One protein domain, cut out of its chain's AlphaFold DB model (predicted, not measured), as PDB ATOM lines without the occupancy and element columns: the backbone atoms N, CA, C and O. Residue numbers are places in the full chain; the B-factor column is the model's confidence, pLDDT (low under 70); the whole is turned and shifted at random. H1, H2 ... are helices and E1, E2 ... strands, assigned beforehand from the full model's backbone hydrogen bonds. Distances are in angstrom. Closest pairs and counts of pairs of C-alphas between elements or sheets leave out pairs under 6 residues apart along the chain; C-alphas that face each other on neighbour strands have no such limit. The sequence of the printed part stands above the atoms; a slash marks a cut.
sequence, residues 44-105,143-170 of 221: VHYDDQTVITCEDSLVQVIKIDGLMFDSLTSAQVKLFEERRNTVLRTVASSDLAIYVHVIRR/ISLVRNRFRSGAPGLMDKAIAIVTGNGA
ATOM      1  N   VAL A  44      45.118  36.632  22.333       89.50
ATOM      2  CA  VAL A  44      44.334  37.650  23.053       89.50
ATOM      3  C   VAL A  44      42.863  37.628  22.654       89.50
ATOM      4  O   VAL A  44      42.501  37.210  21.556       89.50
ATOM      5  N   HIS A  45      41.990  38.126  23.527       91.88
ATOM      6  CA  HIS A  45      40.605  38.405  23.149       91.88
ATOM      7  C   HIS A  45      40.545  39.688  22.315       91.88
ATOM      8  O   HIS A  45      41.092  40.714  22.719       91.88
ATOM      9  N   TYR A  46      39.868  39.632  21.168       92.00
ATOM     10  CA  TYR A  46      39.520  40.834  20.409       92.00
ATOM     11  C   TYR A  46      38.301  41.522  21.038       92.00
ATOM     12  O   TYR A  46      38.295  42.736  21.226       92.00
ATOM     13  N   ASP A  47      37.293  40.727  21.408       92.56
ATOM     14  CA  ASP A  47      36.095  41.145  22.136       92.56
ATOM     15  C   ASP A  47      35.534  39.984  22.988       92.56
ATOM     16  O   ASP A  47      36.184  38.953  23.166       92.56
ATOM     17  N   ASP A  48      34.312  40.133  23.510       91.06
ATOM     18  CA  ASP A  48      33.646  39.119  24.342       91.06
ATOM     19  C   ASP A  48      33.323  37.804  23.601       91.06
ATOM     20  O   ASP A  48      33.024  36.793  24.239       91.06
ATOM     21  N   GLN A  49      33.323  37.803  22.264       90.75
ATOM     22  CA  GLN A  49      32.862  36.684  21.431       90.75
ATOM     23  C   GLN A  49      33.928  36.157  20.458       90.75
ATOM     24  O   GLN A  49      33.665  35.179  19.750       90.75
ATOM     25  N   THR A  50      35.101  36.787  20.410       93.19
ATOM     26  CA  THR A  50      36.116  36.588  19.374       93.19
ATOM     27  C   THR A  50      37.511  36.606  19.976       93.19
ATOM     28  O   THR A  50      37.886  37.506  20.730       93.19
ATOM     29  N   VAL A  51      38.317  35.625  19.583       93.56
ATOM     30  CA  VAL A  51      39.695  35.457  20.051       93.56
ATOM     31  C   VAL A  51      40.650  35.525  18.866       93.56
ATOM     32  O   VAL A  51      40.338  35.026  17.784       93.56
ATOM     33  N   ILE A  52      41.807  36.149  19.067       92.00
ATOM     34  CA  ILE A  52      42.916  36.197  18.115       92.00
ATOM     35  C   ILE A  52      43.835  35.002  18.372       92.00
ATOM     36  O   ILE A  52      44.174  34.703  19.519       92.00
ATOM     37  N   THR A  53      44.236  34.305  17.313       90.25
ATOM     38  CA  THR A  53      45.228  33.228  17.383       90.25
ATOM     39  C   THR A  53      46.653  33.764  17.324       90.25
ATOM     40  O   THR A  53      46.891  34.864  16.834       90.25
ATOM     41  N   CYS A  54      47.630  32.943  17.714       85.56
ATOM     42  CA  CYS A  54      49.054  33.270  17.556       85.56
ATOM     43  C   CYS A  54      49.464  33.521  16.086       85.56
ATOM     44  O   CYS A  54      50.502  34.122  15.821       85.56
ATOM     45  N   GLU A  55      48.655  33.065  15.121       82.81
ATOM     46  CA  GLU A  55      48.827  33.300  13.679       82.81
ATOM     47  C   GLU A  55      48.029  34.516  13.167       82.81
ATOM     48  O   GLU A  55      47.805  34.661  11.963       82.81
ATOM     49  N   ASP A  56      47.568  35.381  14.071       86.94
ATOM     50  CA  ASP A  56      46.819  36.606  13.778       86.94
ATOM     51  C   ASP A  56      45.518  36.366  12.987       86.94
ATOM     52  O   ASP A  56      45.141  37.109  12.074       86.94
ATOM     53  N   SER A  57      44.843  35.264  13.318       89.50
ATOM     54  CA  SER A  57      43.545  34.881  12.760       89.50
ATOM     55  C   SER A  57      42.451  35.068  13.807       89.50
ATOM     56  O   SER A  57      42.686  34.863  14.995       89.50
ATOM     57  N   LEU A  58      41.245  35.444  13.382       93.00
ATOM     58  CA  LEU A  58      40.106  35.614  14.287       93.00
ATOM     59  C   LEU A  58      39.288  34.334  14.375       93.00
ATOM     60  O   LEU A  58      38.951  33.733  13.354       93.00
ATOM     61  N   VAL A  59      38.926  33.944  15.592       93.44
ATOM     62  CA  VAL A  59      38.129  32.751  15.867       93.44
ATOM     63  C   VAL A  59      36.879  33.131  16.633       93.44
ATOM     64  O   VAL A  59      36.952  33.769  17.681       93.44
ATOM     65  N   GLN A  60      35.736  32.665  16.140       94.31
ATOM     66  CA  GLN A  60      34.466  32.716  16.851       94.31
ATOM     67  C   GLN A  60      33.875  31.311  16.936       94.31
ATOM     68  O   GLN A  60      33.836  30.577  15.948       94.31
ATOM     69  N   VAL A  61      33.406  30.927  18.122       93.19
ATOM     70  CA  VAL A  61      32.834  29.599  18.367       93.19
ATOM     71  C   VAL A  61      31.350  29.732  18.669       93.19
ATOM     72  O   VAL A  61      30.947  30.389  19.624       93.19
ATOM     73  N   ILE A  62      30.533  29.061  17.866       90.50
ATOM     74  CA  ILE A  62      29.083  29.026  18.016       90.50
ATOM     75  C   ILE A  62      28.702  27.670  18.595       90.50
ATOM     76  O   ILE A  62      28.919  26.630  17.967       90.50
ATOM     77  N   LYS A  63      28.104  27.673  19.789       88.94
ATOM     78  CA  LYS A  63      27.454  26.482  20.337       88.94
ATOM     79  C   LYS A  63      26.045  26.368  19.770       88.94
ATOM     80  O   LYS A  63      25.281  27.327  19.771       88.94
ATOM     81  N   ILE A  64      25.712  25.168  19.325       83.06
ATOM     82  CA  ILE A  64      24.418  24.819  18.770       83.06
ATOM     83  C   ILE A  64      23.839  23.671  19.586       83.06
ATOM     84  O   ILE A  64      24.457  22.607  19.724       83.06
ATOM     85  N   ASP A  65      22.623  23.877  20.080       72.75
ATOM     86  CA  ASP A  65      21.852  22.806  20.690       72.75
ATOM     87  C   ASP A  65      21.325  21.856  19.606       72.75
ATOM     88  O   ASP A  65      20.903  22.257  18.517       72.75
ATOM     89  N   GLY A  66      21.420  20.554  19.877       65.81
ATOM     90  CA  GLY A  66      21.087  19.523  18.901       65.81
ATOM     91  C   GLY A  66      19.636  19.616  18.415       65.81
ATOM     92  O   GLY A  66      18.699  19.673  19.209       65.81
ATOM     93  N   LEU A  67      19.441  19.552  17.095       63.38
ATOM     94  CA  LEU A  67      18.121  19.415  16.476       63.38
ATOM     95  C   LEU A  67      17.579  17.993  16.691       63.38
ATOM     96  O   LEU A  67      18.256  17.009  16.382       63.38
ATOM     97  N   MET A  68      16.338  17.865  17.171       64.69
ATOM     98  CA  MET A  68      15.657  16.567  17.277       64.69
ATOM     99  C   MET A  68      15.144  16.110  15.909       64.69
ATOM    100  O   MET A  68      13.983  16.321  15.566       64.69
ATOM    101  N   PHE A  69      16.024  15.481  15.129       59.16
ATOM    102  CA  PHE A  69      15.720  14.995  13.778       59.16
ATOM    103  C   PHE A  69      14.552  13.995  13.740       59.16
ATOM    104  O   PHE A  69      13.778  14.023  12.788       59.16
ATOM    105  N   ASP A  70      14.376  13.176  14.783       62.69
ATOM    106  CA  ASP A  70      13.285  12.190  14.875       62.69
ATOM    107  C   ASP A  70      11.889  12.833  14.896       62.69
ATOM    108  O   ASP A  70      10.902  12.199  14.527       62.69
ATOM    109  N   SER A  71      11.799  14.096  15.313       73.94
ATOM    110  CA  SER A  71      10.540  14.844  15.380       73.94
ATOM    111  C   SER A  71      10.271  15.671  14.119       73.94
ATOM    112  O   SER A  71       9.215  16.297  14.015       73.94
ATOM    113  N   LEU A  72      11.217  15.718  13.173       79.31
ATOM    114  CA  LEU A  72      11.087  16.496  11.946       79.31
ATOM    115  C   LEU A  72      10.450  15.665  10.834       79.31
ATOM    116  O   LEU A  72      10.794  14.513  10.587       79.31
ATOM    117  N   THR A  73       9.538  16.290  10.098       85.94
ATOM    118  CA  THR A  73       9.014  15.727   8.849       85.94
ATOM    119  C   THR A  73      10.084  15.740   7.755       85.94
ATOM    120  O   THR A  73      10.983  16.584   7.750       85.94
ATOM    121  N   SER A  74       9.955  14.865   6.754       88.25
ATOM    122  CA  SER A  74      10.877  14.823   5.607       88.25
ATOM    123  C   SER A  74      10.979  16.163   4.865       88.25
ATOM    124  O   SER A  74      12.061  16.545   4.424       88.25
ATOM    125  N   ALA A  75       9.878  16.916   4.773       88.44
ATOM    126  CA  ALA A  75       9.864  18.250   4.175       88.44
ATOM    127  C   ALA A  75      10.685  19.267   4.988       88.44
ATOM    128  O   ALA A  75      11.413  20.071   4.409       88.44
ATOM    129  N   GLN A  76      10.606  19.215   6.322       85.00
ATOM    130  CA  GLN A  76      11.394  20.080   7.207       85.00
ATOM    131  C   GLN A  76      12.887  19.749   7.140       85.00
ATOM    132  O   GLN A  76      13.705  20.664   7.078       85.00
ATOM    133  N   VAL A  77      13.236  18.458   7.089       85.38
ATOM    134  CA  VAL A  77      14.626  18.013   6.904       85.38
ATOM    135  C   VAL A  77      15.181  18.532   5.578       85.38
ATOM    136  O   VAL A  77      16.240  19.150   5.560       85.38
ATOM    137  N   LYS A  78      14.443  18.375   4.475       88.94
ATOM    138  CA  LYS A  78      14.886  18.872   3.166       88.94
ATOM    139  C   LYS A  78      15.078  20.392   3.156       88.94
ATOM    140  O   LYS A  78      16.085  20.888   2.659       88.94
ATOM    141  N   LEU A  79      14.148  21.136   3.755       87.56
ATOM    142  CA  LEU A  79      14.267  22.588   3.887       87.56
ATOM    143  C   LEU A  79      15.502  22.992   4.709       87.56
ATOM    144  O   LEU A  79      16.158  23.983   4.385       87.56
ATOM    145  N   PHE A  80      15.838  22.233   5.757       85.06
ATOM    146  CA  PHE A  80      17.074  22.443   6.514       85.06
ATOM    147  C   PHE A  80      18.305  22.269   5.640       85.06
ATOM    148  O   PHE A  80      19.174  23.138   5.626       85.06
ATOM    149  N   GLU A  81      18.376  21.165   4.900       88.00
ATOM    150  CA  GLU A  81      19.502  20.866   4.019       88.00
ATOM    151  C   GLU A  81      19.698  21.964   2.971       88.00
ATOM    152  O   GLU A  81      20.819  22.429   2.766       88.00
ATOM    153  N   GLU A  82      18.612  22.435   2.356       91.25
ATOM    154  CA  GLU A  82      18.639  23.523   1.376       91.25
ATOM    155  C   GLU A  82      19.153  24.835   1.987       91.25
ATOM    156  O   GLU A  82      20.029  25.490   1.409       91.25
ATOM    157  N   ARG A  83      18.668  25.202   3.180       89.19
ATOM    158  CA  ARG A  83      19.116  26.403   3.907       89.19
ATOM    159  C   ARG A  83      20.579  26.303   4.321       89.19
ATOM    160  O   ARG A  83      21.356  27.209   4.023       89.19
ATOM    161  N   ARG A  84      20.977  25.183   4.931       87.31
ATOM    162  CA  ARG A  84      22.362  24.904   5.334       87.31
ATOM    163  C   ARG A  84      23.304  24.996   4.139       87.31
ATOM    164  O   ARG A  84      24.319  25.676   4.212       87.31
ATOM    165  N   ASN A  85      22.965  24.350   3.024       90.88
ATOM    166  CA  ASN A  85      23.807  24.352   1.827       90.88
ATOM    167  C   ASN A  85      23.895  25.739   1.181       90.88
ATOM    168  O   ASN A  85      24.901  26.055   0.549       90.88
ATOM    169  N   THR A  86      22.840  26.546   1.291       91.31
ATOM    170  CA  THR A  86      22.852  27.934   0.821       91.31
ATOM    171  C   THR A  86      23.794  28.768   1.672       91.31
ATOM    172  O   THR A  86      24.687  29.397   1.116       91.31
ATOM    173  N   VAL A  87      23.686  28.691   3.002       88.38
ATOM    174  CA  VAL A  87      24.585  29.427   3.896       88.38
ATOM    175  C   VAL A  87      26.028  28.995   3.734       88.38
ATOM    176  O   VAL A  87      26.861  29.866   3.534       88.38
ATOM    177  N   LEU A  88      26.320  27.690   3.706       87.00
ATOM    178  CA  LEU A  88      27.683  27.198   3.477       87.00
ATOM    179  C   LEU A  88      28.281  27.732   2.170       87.00
ATOM    180  O   LEU A  88      29.458  28.061   2.144       87.00
ATOM    181  N   ARG A  89      27.482  27.864   1.103       87.75
ATOM    182  CA  ARG A  89      27.934  28.486  -0.153       87.75
ATOM    183  C   ARG A  89      28.123  29.995  -0.036       87.75
ATOM    184  O   ARG A  89      29.038  30.518  -0.654       87.75
ATOM    185  N   THR A  90      27.274  30.690   0.715       87.25
ATOM    186  CA  THR A  90      27.380  32.141   0.919       87.25
ATOM    187  C   THR A  90      28.597  32.517   1.759       87.25
ATOM    188  O   THR A  90      29.238  33.517   1.465       87.25
ATOM    189  N   VAL A  91      28.922  31.725   2.784       86.00
ATOM    190  CA  VAL A  91      30.087  31.969   3.651       86.00
ATOM    191  C   VAL A  91      31.374  31.339   3.115       86.00
ATOM    192  O   VAL A  91      32.428  31.535   3.703       86.00
ATOM    193  N   ALA A  92      31.316  30.570   2.023       82.38
ATOM    194  CA  ALA A  92      32.498  29.955   1.434       82.38
ATOM    195  C   ALA A  92      33.425  31.026   0.847       82.38
ATOM    196  O   ALA A  92      33.178  31.565  -0.233       82.38
ATOM    197  N   SER A  93      34.525  31.287   1.541       81.56
ATOM    198  CA  SER A  93      35.607  32.155   1.093       81.56
ATOM    199  C   SER A  93      36.960  31.472   1.312       81.56
ATOM    200  O   SER A  93      37.078  30.520   2.080       81.56
ATOM    201  N   SER A  94      38.003  31.921   0.606       80.06
ATOM    202  CA  SER A  94      39.361  31.342   0.706       80.06
ATOM    203  C   SER A  94      40.069  31.632   2.033       80.06
ATOM    204  O   SER A  94      41.187  31.182   2.270       80.06
ATOM    205  N   ASP A  95      39.466  32.475   2.851       85.12
ATOM    206  CA  ASP A  95      40.024  33.021   4.076       85.12
ATOM    207  C   ASP A  95      39.188  32.679   5.317       85.12
ATOM    208  O   ASP A  95      39.644  32.926   6.431       85.12
ATOM    209  N   LEU A  96      38.015  32.059   5.137       89.00
ATOM    210  CA  LEU A  96      37.176  31.538   6.208       89.00
ATOM    211  C   LEU A  96      37.238  30.008   6.224       89.00
ATOM    212  O   LEU A  96      36.812  29.337   5.283       89.00
ATOM    213  N   ALA A  97      37.712  29.448   7.331       90.00
ATOM    214  CA  ALA A  97      37.622  28.028   7.629       90.00
ATOM    215  C   ALA A  97      36.486  27.761   8.626       90.00
ATOM    216  O   ALA A  97      36.253  28.526   9.560       90.00
ATOM    217  N   ILE A  98      35.777  26.649   8.424       90.56
ATOM    218  CA  ILE A  98      34.684  26.205   9.290       90.56
ATOM    219  C   ILE A  98      35.049  24.838   9.849       90.56
ATOM    220  O   ILE A  98      35.192  23.873   9.096       90.56
ATOM    221  N   TYR A  99      35.140  24.747  11.170       91.38
ATOM    222  CA  TYR A  99      35.329  23.493  11.885       91.38
ATOM    223  C   TYR A  99      34.051  23.122  12.622       91.38
ATOM    224  O   TYR A  99      33.397  23.969  13.224       91.38
ATOM    225  N   VAL A 100      33.693  21.842  12.578       90.50
ATOM    226  CA  VAL A 100      32.529  21.314  13.291       90.50
ATOM    227  C   VAL A 100      33.015  20.266  14.272       90.50
ATOM    228  O   VAL A 100      33.554  19.231  13.881       90.50
ATOM    229  N   HIS A 101      32.794  20.529  15.552       90.75
ATOM    230  CA  HIS A 101      33.143  19.638  16.643       90.75
ATOM    231  C   HIS A 101      31.864  19.124  17.295       90.75
ATOM    232  O   HIS A 101      30.975  19.894  17.650       90.75
ATOM    233  N   VAL A 102      31.768  17.806  17.461       89.75
ATOM    234  CA  VAL A 102      30.661  17.175  18.183       89.75
ATOM    235  C   VAL A 102      31.201  16.650  19.502       89.75
ATOM    236  O   VAL A 102      31.975  15.694  19.527       89.75
ATOM    237  N   ILE A 103      30.781  17.273  20.598       89.06
ATOM    238  CA  ILE A 103      31.172  16.878  21.945       89.06
ATOM    239  C   ILE A 103      30.055  16.029  22.533       89.06
ATOM    240  O   ILE A 103      28.922  16.472  22.727       89.06
ATOM    241  N   ARG A 104      30.380  14.767  22.814       86.62
ATOM    242  CA  ARG A 104      29.441  13.806  23.383       86.62
ATOM    243  C   ARG A 104      29.539  13.837  24.905       86.62
ATOM    244  O   ARG A 104      30.438  13.232  25.484       86.62
ATOM    245  N   ARG A 105      28.595  14.509  25.561       84.94
ATOM    246  CA  ARG A 105      28.569  14.646  27.022       84.94
ATOM    247  C   ARG A 105      27.637  13.620  27.646       84.94
ATOM    248  O   ARG A 105      26.494  13.473  27.219       84.94
ATOM    249  N   ILE A 143      30.518  24.941  16.327       90.88
ATOM    250  CA  ILE A 143      31.003  25.387  15.027       90.88
ATOM    251  C   ILE A 143      32.030  26.485  15.276       90.88
ATOM    252  O   ILE A 143      31.669  27.556  15.757       90.88
ATOM    253  N   SER A 144      33.291  26.221  14.953       92.75
ATOM    254  CA  SER A 144      34.356  27.222  15.012       92.75
ATOM    255  C   SER A 144      34.523  27.849  13.635       92.75
ATOM    256  O   SER A 144      34.812  27.156  12.657       92.75
ATOM    257  N   LEU A 145      34.334  29.157  13.566       92.81
ATOM    258  CA  LEU A 145      34.597  29.978  12.395       92.81
ATOM    259  C   LEU A 145      35.966  30.625  12.576       92.81
ATOM    260  O   LEU A 145      36.188  31.303  13.576       92.81
ATOM    261  N   VAL A 146      36.875  30.395  11.634       92.38
ATOM    262  CA  VAL A 146      38.251  30.901  11.681       92.38
ATOM    263  C   VAL A 146      38.495  31.766  10.453       92.38
ATOM    264  O   VAL A 146      38.458  31.264   9.331       92.38
ATOM    265  N   ARG A 147      38.726  33.061  10.656       91.31
ATOM    266  CA  ARG A 147      39.070  34.019   9.604       91.31
ATOM    267  C   ARG A 147      40.569  34.285   9.643       91.31
ATOM    268  O   ARG A 147      41.059  34.967  10.539       91.31
ATOM    269  N   ASN A 148      41.281  33.764   8.652       87.38
ATOM    270  CA  ASN A 148      42.718  33.975   8.510       87.38
ATOM    271  C   ASN A 148      42.980  35.309   7.815       87.38
ATOM    272  O   ASN A 148      42.292  35.631   6.846       87.38
ATOM    273  N   ARG A 149      44.014  36.050   8.234       76.88
ATOM    274  CA  ARG A 149      44.454  37.263   7.521       76.88
ATOM    275  C   ARG A 149      44.896  36.958   6.087       76.88
ATOM    276  O   ARG A 149      44.665  37.747   5.176       76.88
ATOM    277  N   PHE A 150      45.521  35.801   5.869       66.31
ATOM    278  CA  PHE A 150      45.991  35.386   4.550       66.31
ATOM    279  C   PHE A 150      44.982  34.461   3.869       66.31
ATOM    280  O   PHE A 150      44.610  33.417   4.415       66.31
ATOM    281  N   ARG A 151      44.603  34.798   2.629       63.16
ATOM    282  CA  ARG A 151      43.847  33.893   1.752       63.16
ATOM    283  C   ARG A 151      44.643  32.603   1.588       63.16
ATOM    284  O   ARG A 151      45.704  32.580   0.966       63.16
ATOM    285  N   SER A 152      44.147  31.522   2.168       52.84
ATOM    286  CA  SER A 152      44.820  30.230   2.125       52.84
ATOM    287  C   SER A 152      44.438  29.527   0.815       52.84
ATOM    288  O   SER A 152      43.262  29.301   0.546       52.84
ATOM    289  N   GLY A 153      45.419  29.222  -0.049       58.00
ATOM    290  CA  GLY A 153      45.201  28.545  -1.340       58.00
ATOM    291  C   GLY A 153      46.154  28.984  -2.463       58.00
ATOM    292  O   GLY A 153      47.093  29.742  -2.230       58.00
ATOM    293  N   ALA A 154      45.900  28.526  -3.699       56.47
ATOM    294  CA  ALA A 154      46.667  28.913  -4.898       56.47
ATOM    295  C   ALA A 154      46.839  30.443  -5.082       56.47
ATOM    296  O   ALA A 154      47.938  30.857  -5.453       56.47
ATOM    297  N   PRO A 155      45.840  31.292  -4.753       56.81
ATOM    298  CA  PRO A 155      46.014  32.746  -4.778       56.81
ATOM    299  C   PRO A 155      47.049  33.252  -3.760       56.81
ATOM    300  O   PRO A 155      47.895  34.066  -4.109       56.81
ATOM    301  N   GLY A 156      47.074  32.704  -2.539       57.19
ATOM    302  CA  GLY A 156      48.022  33.119  -1.497       57.19
ATOM    303  C   GLY A 156      49.477  32.727  -1.783       57.19
ATOM    304  O   GLY A 156      50.403  33.372  -1.296       57.19
ATOM    305  N   LEU A 157      49.708  31.690  -2.597       62.81
ATOM    306  CA  LEU A 157      51.050  31.344  -3.086       62.81
ATOM    307  C   LEU A 157      51.533  32.316  -4.172       62.81
ATOM    308  O   LEU A 157      52.721  32.634  -4.212       62.81
ATOM    309  N   MET A 158      50.624  32.805  -5.023       58.97
ATOM    310  CA  MET A 158      50.925  33.840  -6.019       58.97
ATOM    311  C   MET A 158      51.257  35.174  -5.351       58.97
ATOM    312  O   MET A 158      52.262  35.780  -5.716       58.97
ATOM    313  N   ASP A 159      50.517  35.559  -4.312       60.69
ATOM    314  CA  ASP A 159      50.812  36.769  -3.536       60.69
ATOM    315  C   ASP A 159      52.186  36.675  -2.844       60.69
ATOM    316  O   ASP A 159      52.994  37.603  -2.919       60.69
ATOM    317  N   LYS A 160      52.526  35.510  -2.264       59.34
ATOM    318  CA  LYS A 160      53.860  35.251  -1.684       59.34
ATOM    319  C   LYS A 160      54.986  35.296  -2.724       59.34
ATOM    320  O   LYS A 160      56.064  35.806  -2.430       59.34
ATOM    321  N   ALA A 161      54.763  34.769  -3.930       64.88
ATOM    322  CA  ALA A 161      55.766  34.761  -4.997       64.88
ATOM    323  C   ALA A 161      55.997  36.161  -5.587       64.88
ATOM    324  O   ALA A 161      57.141  36.540  -5.843       64.88
ATOM    325  N   ILE A 162      54.929  36.944  -5.757       60.47
ATOM    326  CA  ILE A 162      55.007  38.333  -6.217       60.47
ATOM    327  C   ILE A 162      55.768  39.179  -5.190       60.47
ATOM    328  O   ILE A 162      56.693  39.884  -5.582       60.47
ATOM    329  N   ALA A 163      55.475  39.026  -3.893       60.44
ATOM    330  CA  ALA A 163      56.158  39.743  -2.812       60.44
ATOM    331  C   ALA A 163      57.677  39.487  -2.751       60.44
ATOM    332  O   ALA A 163      58.448  40.377  -2.399       60.44
ATOM    333  N   ILE A 164      58.127  38.282  -3.120       65.94
ATOM    334  CA  ILE A 164      59.557  37.929  -3.162       65.94
ATOM    335  C   ILE A 164      60.257  38.553  -4.382       65.94
ATOM    336  O   ILE A 164      61.434  38.902  -4.303       65.94
ATOM    337  N   VAL A 165      59.554  38.698  -5.509       68.88
ATOM    338  CA  VAL A 165      60.131  39.181  -6.777       68.88
ATOM    339  C   VAL A 165      60.155  40.705  -6.866       68.88
ATOM    340  O   VAL A 165      61.072  41.259  -7.470       68.88
ATOM    341  N   THR A 166      59.184  41.404  -6.278       65.81
ATOM    342  CA  THR A 166      59.086  42.864  -6.424       65.81
ATOM    343  C   THR A 166      59.991  43.660  -5.491       65.81
ATOM    344  O   THR A 166      60.102  44.864  -5.702       65.81
ATOM    345  N   GLY A 167      60.666  43.059  -4.501       52.78
ATOM    346  CA  GLY A 167      61.669  43.734  -3.650       52.78
ATOM    347  C   GLY A 167      61.150  44.905  -2.796       52.78
ATOM    348  O   GLY A 167      61.858  45.380  -1.912       52.78
ATOM    349  N   ASN A 168      59.905  45.326  -3.009       45.97
ATOM    350  CA  ASN A 168      59.120  46.171  -2.136       45.97
ATOM    351  C   ASN A 168      58.397  45.253  -1.159       45.97
ATOM    352  O   ASN A 168      57.280  44.797  -1.416       45.97
ATOM    353  N   GLY A 169      59.029  44.997  -0.015       47.19
ATOM    354  CA  GLY A 169      58.241  44.692   1.166       47.19
ATOM    355  C   GLY A 169      57.185  45.788   1.310       47.19
ATOM    356  O   GLY A 169      57.524  46.969   1.283       47.19
ATOM    357  N   ALA A 170      55.926  45.376   1.453       40.94
ATOM    358  CA  ALA A 170      54.876  46.215   2.015       40.94
ATOM    359  C   ALA A 170      54.204  47.274   1.096       40.94
ATOM    360  O   ALA A 170      53.868  48.370   1.524       40.94
TER     361      ALA A 170
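Overview. This is residues 44 to 105 and 143 to 170 of the 221 residues of an uncharacterized protein of Pseudomonas moraviensis R28-S (UniProt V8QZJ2). A strongly twisted wall of five strands makes the body, and two helices off its faces reach out to opposite ends of the long axis, H1 at one end and H2 at the other. The printed part has 90 residues, in the order E1, E2, E3, H1, E4, E5, H2, and its class is mixed, helices and strands. The sheet's order is E1, E2, E3, E5, E4, antiparallel throughout. The whole is a rod, only just extended and close to loose, with a radius of gyration of the C-alphas of 18.5 A and spans of 62 by 29 by 21 A.

Along the chain. Find C-alpha 44 at (44.334, 37.650, 23.053), where E1, residues 44 to 47, begins. E2 is residues 50 to 53, E3 residues 58 to 64 over 19.6 A, E5 residues 143 to 147, and E4 residues 96 to 105 over 28.2 A. H1, residues 74 to 90, runs 24.4 A; H2, residues 154 to 165, runs 17.0 A to C-alpha 165 at (60.131, 39.181, -6.777).

Arrangement. Look first at E3 and E5, at 164 degrees, where N 60 and O 145 are 2.9 A apart. On the other side of E5, N 97 of E4 and O 146 are 2.8 A apart. E1, E2 and E3 are a meander, each strand the antiparallel neighbour of the one before, with two hairpins: N 52 and O 44 are 2.8 A apart, N 59 and O 51 2.8 A. E3, H1 and E4 are a split strand-helix-strand unit, two strands running the same way with E5 between them, its crossover right-handed. H1 and H2 are not on the sheet and are apart; in both, every O i to N i+4 pair is within hydrogen-bond range.

Size, cuts and confidence. The C-alphas farthest apart, Ser 71 and Gly 167, are 61.7 A apart. Residues 106 to 142 are not printed, a gap of 16.3 A between C-alphas 105 and 143. Of the links printed whole, none is long. Confidence is under 70 in residues 66 to 70 and 150 to 170.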